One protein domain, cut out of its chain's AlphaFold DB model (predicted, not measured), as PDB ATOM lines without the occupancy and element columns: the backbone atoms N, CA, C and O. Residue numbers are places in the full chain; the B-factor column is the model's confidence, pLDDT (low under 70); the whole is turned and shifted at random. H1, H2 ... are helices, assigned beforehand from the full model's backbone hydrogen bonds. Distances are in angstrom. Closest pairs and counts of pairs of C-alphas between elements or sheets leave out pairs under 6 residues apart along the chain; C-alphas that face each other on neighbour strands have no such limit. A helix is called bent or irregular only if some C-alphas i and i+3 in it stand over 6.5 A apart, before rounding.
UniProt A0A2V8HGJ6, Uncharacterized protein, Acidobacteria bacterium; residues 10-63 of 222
ATOM      1  N   ALA A  10     304.528 221.347 130.439       93.44
ATOM      2  CA  ALA A  10     304.718 220.089 131.158       93.44
ATOM      3  C   ALA A  10     305.197 220.322 132.601       93.44
ATOM      4  O   ALA A  10     304.609 219.780 133.530       93.44
ATOM      5  N   ALA A  11     306.197 221.190 132.796       94.06
ATOM      6  CA  ALA A  11     306.682 221.552 134.126       94.06
ATOM      7  C   ALA A  11     305.619 222.319 134.927       94.06
ATOM      8  O   ALA A  11     305.373 222.004 136.085       94.06
ATOM      9  N   TYR A  12     304.930 223.274 134.291       95.81
ATOM     10  CA  TYR A  12     303.845 224.023 134.927       95.81
ATOM     11  C   TYR A  12     302.743 223.103 135.469       95.81
ATOM     12  O   TYR A  12     302.330 223.247 136.617       95.81
ATOM     13  N   TYR A  13     302.271 222.146 134.664       96.69
ATOM     14  CA  TYR A  13     301.236 221.210 135.098       96.69
ATOM     15  C   TYR A  13     301.747 220.201 136.125       96.69
ATOM     16  O   TYR A  13     300.976 219.837 137.006       96.69
ATOM     17  N   ALA A  14     303.012 219.780 136.054       96.69
ATOM     18  CA  ALA A  14     303.589 218.871 137.041       96.69
ATOM     19  C   ALA A  14     303.582 219.508 138.435       96.69
ATOM     20  O   ALA A  14     303.035 218.922 139.364       96.69
ATOM     21  N   GLU A  15     304.082 220.742 138.553       96.88
ATOM     22  CA  GLU A  15     304.086 221.472 139.825       96.88
ATOM     23  C   GLU A  15     302.657 221.778 140.301       96.88
ATOM     24  O   GLU A  15     302.318 221.535 141.454       96.88
ATOM     25  N   ARG A  16     301.757 222.212 139.406       96.94
ATOM     26  CA  ARG A  16     300.361 222.505 139.786       96.94
ATOM     27  C   ARG A  16     299.584 221.279 140.256       96.94
ATOM     28  O   ARG A  16     298.783 221.398 141.178       96.94
ATOM     29  N   LEU A  17     299.776 220.127 139.614       96.12
ATOM     30  CA  LEU A  17     299.133 218.876 140.023       96.12
ATOM     31  C   LEU A  17     299.732 218.348 141.330       96.12
ATOM     32  O   LEU A  17     298.988 217.843 142.166       96.12
ATOM     33  N   TRP A  18     301.045 218.502 141.521       95.75
ATOM     34  CA  TRP A  18     301.720 218.163 142.773       95.75
ATOM     35  C   TRP A  18     301.217 219.018 143.943       95.75
ATOM     36  O   TRP A  18     300.905 218.480 145.002       95.75
ATOM     37  N   ASP A  19     301.042 220.326 143.731       95.94
ATOM     38  CA  ASP A  19     300.499 221.256 144.731       95.94
ATOM     39  C   ASP A  19     299.054 220.929 145.137       95.94
ATOM     40  O   ASP A  19     298.646 221.187 146.270       95.94
ATOM     41  N   TRP A  20     298.252 220.386 144.216       95.75
ATOM     42  CA  TRP A  20     296.870 219.984 144.496       95.75
ATOM     43  C   TRP A  20     296.767 218.681 145.283       95.75
ATOM     44  O   TRP A  20     295.710 218.399 145.856       95.75
ATOM     45  N   LEU A  21     297.837 217.888 145.328       95.06
ATOM     46  CA  LEU A  21     297.862 216.666 146.107       95.06
ATOM     47  C   LEU A  21     297.979 217.004 147.609       95.06
ATOM     48  O   LEU A  21     298.880 217.754 148.010       95.06
ATOM     49  N   PRO A  22     297.106 216.440 148.468       96.06
ATOM     50  CA  PRO A  22     297.234 216.591 149.913       96.06
ATOM     51  C   PRO A  22     298.637 216.231 150.404       96.06
ATOM     52  O   PRO A  22     299.248 215.279 149.920       96.06
ATOM     53  N   GLU A  23     299.131 216.984 151.386       94.06
ATOM     54  CA  GLU A  23     300.495 216.851 151.916       94.06
ATOM     55  C   GLU A  23     300.792 215.441 152.442       94.06
ATOM     56  O   GLU A  23     301.864 214.915 152.175       94.06
ATOM     57  N   VAL A  24     299.795 214.777 153.042       95.38
ATOM     58  CA  VAL A  24     299.901 213.391 153.537       95.38
ATOM     59  C   VAL A  24     300.466 212.442 152.472       95.38
ATOM     60  O   VAL A  24     301.384 211.684 152.754       95.38
ATOM     61  N   TYR A  25     299.989 212.522 151.226       92.62
ATOM     62  CA  TYR A  25     300.459 211.639 150.151       92.62
ATOM     63  C   TYR A  25     301.833 212.038 149.600       92.62
ATOM     64  O   TYR A  25     302.537 211.201 149.038       92.62
ATOM     65  N   ARG A  26     302.224 213.311 149.744       91.94
ATOM     66  CA  ARG A  26     303.557 213.794 149.355       91.94
ATOM     67  C   ARG A  26     304.612 213.312 150.348       91.94
ATOM     68  O   ARG A  26     305.684 212.880 149.928       91.94
ATOM     69  N   ASP A  27     304.275 213.319 151.633       93.00
ATOM     70  CA  ASP A  27     305.126 212.789 152.698       93.00
ATOM     71  C   ASP A  27     305.251 211.264 152.604       93.00
ATOM     72  O   ASP A  27     306.357 210.724 152.672       93.00
ATOM     73  N   GLU A  28     304.136 210.561 152.372       92.19
ATOM     74  CA  GLU A  28     304.136 209.108 152.173       92.19
ATOM     75  C   GLU A  28     304.985 208.678 150.964       92.19
ATOM     76  O   GLU A  28     305.728 207.702 151.072       92.19
ATOM     77  N   ASP A  29     304.952 209.414 149.843       91.56
ATOM     78  CA  ASP A  29     305.810 209.135 148.675       91.56
ATOM     79  C   ASP A  29     307.302 209.342 148.985       91.56
ATOM     80  O   ASP A  29     308.146 208.642 148.432       91.56
ATOM     81  N   GLY A  30     307.648 210.255 149.897       90.69
ATOM     82  CA  GLY A  30     309.027 210.451 150.355       90.69
ATOM     83  C   GLY A  30     309.532 209.351 151.298       90.69
ATOM     84  O   GLY A  30     310.726 209.054 151.308       90.69
ATOM     85  N   LEU A  31     308.631 208.743 152.078       91.56
ATOM     86  CA  LEU A  31     308.936 207.682 153.050       91.56
ATOM     87  C   LEU A  31     308.824 206.261 152.469       91.56
ATOM     88  O   LEU A  31     309.253 205.299 153.111       91.56
ATOM     89  N   ALA A  32     308.237 206.112 151.281       88.75
ATOM     90  CA  ALA A  32     308.055 204.828 150.616       88.75
ATOM     91  C   ALA A  32     309.390 204.153 150.244       88.75
ATOM     92  O   ALA A  32     310.425 204.794 150.073       88.75
ATOM     93  N   ALA A  33     309.352 202.829 150.042       85.38
ATOM     94  CA  ALA A  33     310.534 202.039 149.675       85.38
ATOM     95  C   ALA A  33     311.202 202.500 148.362       85.38
ATOM     96  O   ALA A  33     312.410 202.346 148.206       85.38
ATOM     97  N   ASN A  34     310.419 203.075 147.443       86.81
ATOM     98  CA  ASN A  34     310.894 203.716 146.220       86.81
ATOM     99  C   ASN A  34     310.364 205.159 146.190       86.81
ATOM    100  O   ASN A  34     309.206 205.352 145.808       86.81
ATOM    101  N   PRO A  35     311.162 206.159 146.593       88.38
ATOM    102  CA  PRO A  35     310.693 207.535 146.653       88.38
ATOM    103  C   PRO A  35     310.529 208.155 145.259       88.38
ATOM    104  O   PRO A  35     311.317 207.885 144.350       88.38
ATOM    105  N   GLY A  36     309.520 209.016 145.094       88.56
ATOM    106  CA  GLY A  36     309.293 209.795 143.869       88.56
ATOM    107  C   GLY A  36     308.515 209.069 142.770       88.56
ATOM    108  O   GLY A  36     308.362 209.606 141.668       88.56
ATOM    109  N   VAL A  37     308.003 207.862 143.035       93.81
ATOM    110  CA  VAL A  37     307.182 207.123 142.064       93.81
ATOM    111  C   VAL A  37     305.882 207.877 141.804       93.81
ATOM    112  O   VAL A  37     305.503 208.043 140.640       93.81
ATOM    113  N   LEU A  38     305.237 208.410 142.845       92.62
ATOM    114  CA  LEU A  38     304.027 209.213 142.680       92.62
ATOM    115  C   LEU A  38     304.310 210.489 141.886       92.62
ATOM    116  O   LEU A  38     303.548 210.829 140.978       92.62
ATOM    117  N   ARG A  39     305.436 211.157 142.167       92.94
ATOM    118  CA  ARG A  39     305.864 212.334 141.399       92.94
ATOM    119  C   ARG A  39     306.070 212.004 139.921       92.94
ATOM    120  O   ARG A  39     305.531 212.707 139.072       92.94
ATOM    121  N   SER A  40     306.756 210.905 139.604       94.31
ATOM    122  CA  SER A  40     306.974 210.478 138.212       94.31
ATOM    123  C   SER A  40     305.663 210.177 137.469       94.31
ATOM    124  O   SER A  40     305.512 210.479 136.284       94.31
ATOM    125  N   PHE A  41     304.668 209.637 138.176       94.44
ATOM    126  CA  PHE A  41     303.341 209.382 137.628       94.44
ATOM    127  C   PHE A  41     302.576 210.686 137.355       94.44
ATOM    128  O   PHE A  41     301.930 210.826 136.314       94.44
ATOM    129  N   ILE A  42     302.700 211.674 138.245       95.81
ATOM    130  CA  ILE A  42     302.146 213.019 138.044       95.81
ATOM    131  C   ILE A  42     302.831 213.724 136.870       95.81
ATOM    132  O   ILE A  42     302.145 214.335 136.052       95.81
ATOM    133  N   GLU A  43     304.148 213.595 136.722       96.00
ATOM    134  CA  GLU A  43     304.891 214.140 135.579       96.00
ATOM    135  C   GLU A  43     304.416 213.537 134.246       96.00
ATOM    136  O   GLU A  43     304.236 214.262 133.261       96.00
ATOM    137  N   LEU A  44     304.110 212.233 134.214       96.44
ATOM    138  CA  LEU A  44     303.522 211.577 133.043       96.44
ATOM    139  C   LEU A  44     302.145 212.172 132.685       96.44
ATOM    140  O   LEU A  44     301.883 212.490 131.519       96.44
ATOM    141  N   PHE A  45     301.273 212.365 133.681       96.25
ATOM    142  CA  PHE A  45     299.970 213.003 133.478       96.25
ATOM    143  C   PHE A  45     300.090 214.464 133.048       96.25
ATOM    144  O   PHE A  45     299.372 214.896 132.143       96.25
ATOM    145  N   ALA A  46     301.014 215.214 133.644       96.69
ATOM    146  CA  ALA A  46     301.303 216.589 133.268       96.69
ATOM    147  C   ALA A  46     301.757 216.695 131.805       96.69
ATOM    148  O   ALA A  46     301.359 217.622 131.096       96.69
ATOM    149  N   GLY A  47     302.510 215.705 131.314       95.06
ATOM    150  CA  GLY A  47     302.851 215.577 129.898       95.06
ATOM    151  C   GLY A  47     301.614 215.499 128.995       95.06
ATOM    152  O   GLY A  47     301.529 216.228 128.004       95.06
ATOM    153  N   GLN A  48     300.620 214.683 129.356       96.19
ATOM    154  CA  GLN A  48     299.359 214.583 128.603       96.19
ATOM    155  C   GLN A  48     298.499 215.847 128.728       96.19
ATOM    156  O   GLN A  48     297.944 216.316 127.732       96.19
ATOM    157  N   ALA A  49     298.441 216.452 129.917       96.12
ATOM    158  CA  ALA A  49     297.755 217.725 130.130       96.12
ATOM    159  C   ALA A  49     298.354 218.842 129.259       96.12
ATOM    160  O   ALA A  49     297.616 219.608 128.640       96.12
ATOM    161  N   ALA A  50     299.682 218.889 129.119       95.19
ATOM    162  CA  ALA A  50     300.357 219.830 128.232       95.19
ATOM    163  C   ALA A  50     300.021 219.591 126.749       95.19
ATOM    164  O   ALA A  50     299.831 220.546 125.996       95.19
ATOM    165  N   VAL A  51     299.914 218.332 126.302       94.88
ATOM    166  CA  VAL A  51     299.461 218.006 124.934       94.88
ATOM    167  C   VAL A  51     298.031 218.499 124.699       94.88
ATOM    168  O   VAL A  51     297.766 219.114 123.664       94.88
ATOM    169  N   LEU A  52     297.136 218.286 125.666       95.94
ATOM    170  CA  LEU A  52     295.755 218.762 125.604       95.94
ATOM    171  C   LEU A  52     295.680 220.295 125.600       95.94
ATOM    172  O   LEU A  52     294.924 220.879 124.829       95.94
ATOM    173  N   ARG A  53     296.500 220.974 126.409       94.62
ATOM    174  CA  ARG A  53     296.538 222.440 126.431       94.62
ATOM    175  C   ARG A  53     296.932 223.010 125.067       94.62
ATOM    176  O   ARG A  53     296.260 223.911 124.571       94.62
ATOM    177  N   ARG A  54     297.946 222.424 124.421       93.56
ATOM    178  CA  ARG A  54     298.373 222.809 123.065       93.56
ATOM    179  C   ARG A  54     297.333 222.496 121.996       93.56
ATOM    180  O   ARG A  54     297.280 223.195 120.989       93.56
ATOM    181  N   SER A  55     296.550 221.425 122.144       94.06
ATOM    182  CA  SER A  55     295.461 221.155 121.198       94.06
ATOM    183  C   SER A  55     294.319 222.155 121.362       94.06
ATOM    184  O   SER A  55     293.757 222.577 120.359       94.06
ATOM    185  N   GLN A  56     294.028 222.591 122.591       95.00
ATOM    186  CA  GLN A  56     293.071 223.669 122.847       95.00
ATOM    187  C   GLN A  56     293.535 225.004 122.264       95.00
ATOM    188  O   GLN A  56     292.722 225.700 121.668       95.00
ATOM    189  N   ASP A  57     294.818 225.354 122.409       93.38
ATOM    190  CA  ASP A  57     295.363 226.571 121.792       93.38
ATOM    191  C   ASP A  57     295.260 226.522 120.267       93.38
ATOM    192  O   ASP A  57     294.714 227.444 119.669       93.38
ATOM    193  N   ARG A  58     295.646 225.400 119.643       92.81
ATOM    194  CA  ARG A  58     295.464 225.213 118.193       92.81
ATOM    195  C   ARG A  58     294.001 225.316 117.765       92.81
ATOM    196  O   ARG A  58     293.706 225.963 116.772       92.81
ATOM    197  N   LEU A  59     293.075 224.754 118.542       94.69
ATOM    198  CA  LEU A  59     291.642 224.864 118.261       94.69
ATOM    199  C   LEU A  59     291.128 226.313 118.375       94.69
ATOM    200  O   LEU A  59     290.179 226.692 117.688       94.69
ATOM    201  N   TRP A  60     291.725 227.128 119.247       95.31
ATOM    202  CA  TRP A  60     291.442 228.561 119.310       95.31
ATOM    203  C   TRP A  60     291.999 229.305 118.096       95.31
ATOM    204  O   TRP A  60     291.282 230.125 117.521       95.31
ATOM    205  N   ASP A  61     293.216 228.981 117.668       95.69
ATOM    206  CA  ASP A  61     293.828 229.548 116.462       95.69
ATOM    207  C   ASP A  61     293.052 229.168 115.190       95.69
ATOM    208  O   ASP A  61     292.885 229.998 114.295       95.69
ATOM    209  N   ASP A  62     292.484 227.959 115.144       95.75
ATOM    210  CA  ASP A  62     291.663 227.457 114.037       95.75
ATOM    211  C   ASP A  62     290.405 228.298 113.769       95.75
ATOM    212  O   ASP A  62     289.845 228.246 112.673       95.75
ATOM    213  N   GLN A  63     289.974 229.126 114.724       93.00
ATOM    214  CA  GLN A  63     288.862 230.062 114.529       93.00
ATOM    215  C   GLN A  63     289.259 231.311 113.725       93.00
ATOM    216  O   GLN A  63     288.384 232.025 113.225       93.00
TER     217      GLN A  63
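What this domain is: This is residues 10 to 63 of the 222 residues of an uncharacterized protein of Acidobacteria bacterium (UniProt A0A2V8HGJ6). One long helix, H3, makes the length of this domain, and the short helix H1 packs on residues 39 to 50 of H3 and crosses them steeply, while the short helix H2 sits off the first end of H3, joined to it at a corner by their link. The far part of H3 and the two residues after it, residues 54 to 63, stick out as an arm. The printed part has 54 residues with three named helices, in the order H1, H2, H3, and no named strand; the class is all helix. The whole is loose, with a radius of gyration of the C-alphas of 14.3 A, and its C-alphas span 49 by 17 by 11 A.

How they stand to each other: From the first printed residue, H1 holds residues 10 to 20, and a tight link of 2 residues joins it to H2, residues 23 to 31. H1 and H2 are only just apart, with 8.1 A between their closest C-alphas. A tight link of 5 residues then joins H2 to H3, residues 37 to 61. H2 and H3 only just touch, with 3 pairs of C-alphas within 8 A, and only at the corner by their link. H3 touches H2 with residues 37 to 39 alone; the closest C-alphas are those of Asp 29 and Leu 38, 6.3 A apart. The two helices run opposite ways at a steep tilt of 51 degrees. H1 and H3 touch, with 21 pairs of C-alphas within 8 A. H3 touches H1 with residues 39 to 50 alone, and the closest C-alphas are those of Ala 14 and Ala 46, 5.0 A apart. H1 and H3 run opposite ways at a steep tilt of 60 degrees, their centres 10.1 A apart. In H1, H2 and H3, every O i to N i+4 pair is within hydrogen-bond range.

Where its parts are: H1 begins at C-alpha 10 at (304.718, 220.089, 131.158) and ends at Trp 20, 15.5 A from first to last C-alpha. H2 runs from Glu 23, with its C-alpha at (300.495, 216.851, 151.916), to Leu 31, over 12.5 A. H3, the longest helix with 25 residues, runs from Val 37 to Asp 61, whose C-alpha is at (293.828, 229.548, 116.462); it measures 36.6 A and is not bent.

The domain as a whole: The two C-alphas farthest apart, those of Ala 33 and Gln 63, are 49.9 A from each other. Residues 54 to 63 stand free, of which 54 to 61 belong to H3; without them the body has 44 residues and spans 33 by 18 by 11 A. The printed part has no cut, and both links between the helices are tight. The mean pLDDT of the printed part is 94.0, and no printed residue is under 70.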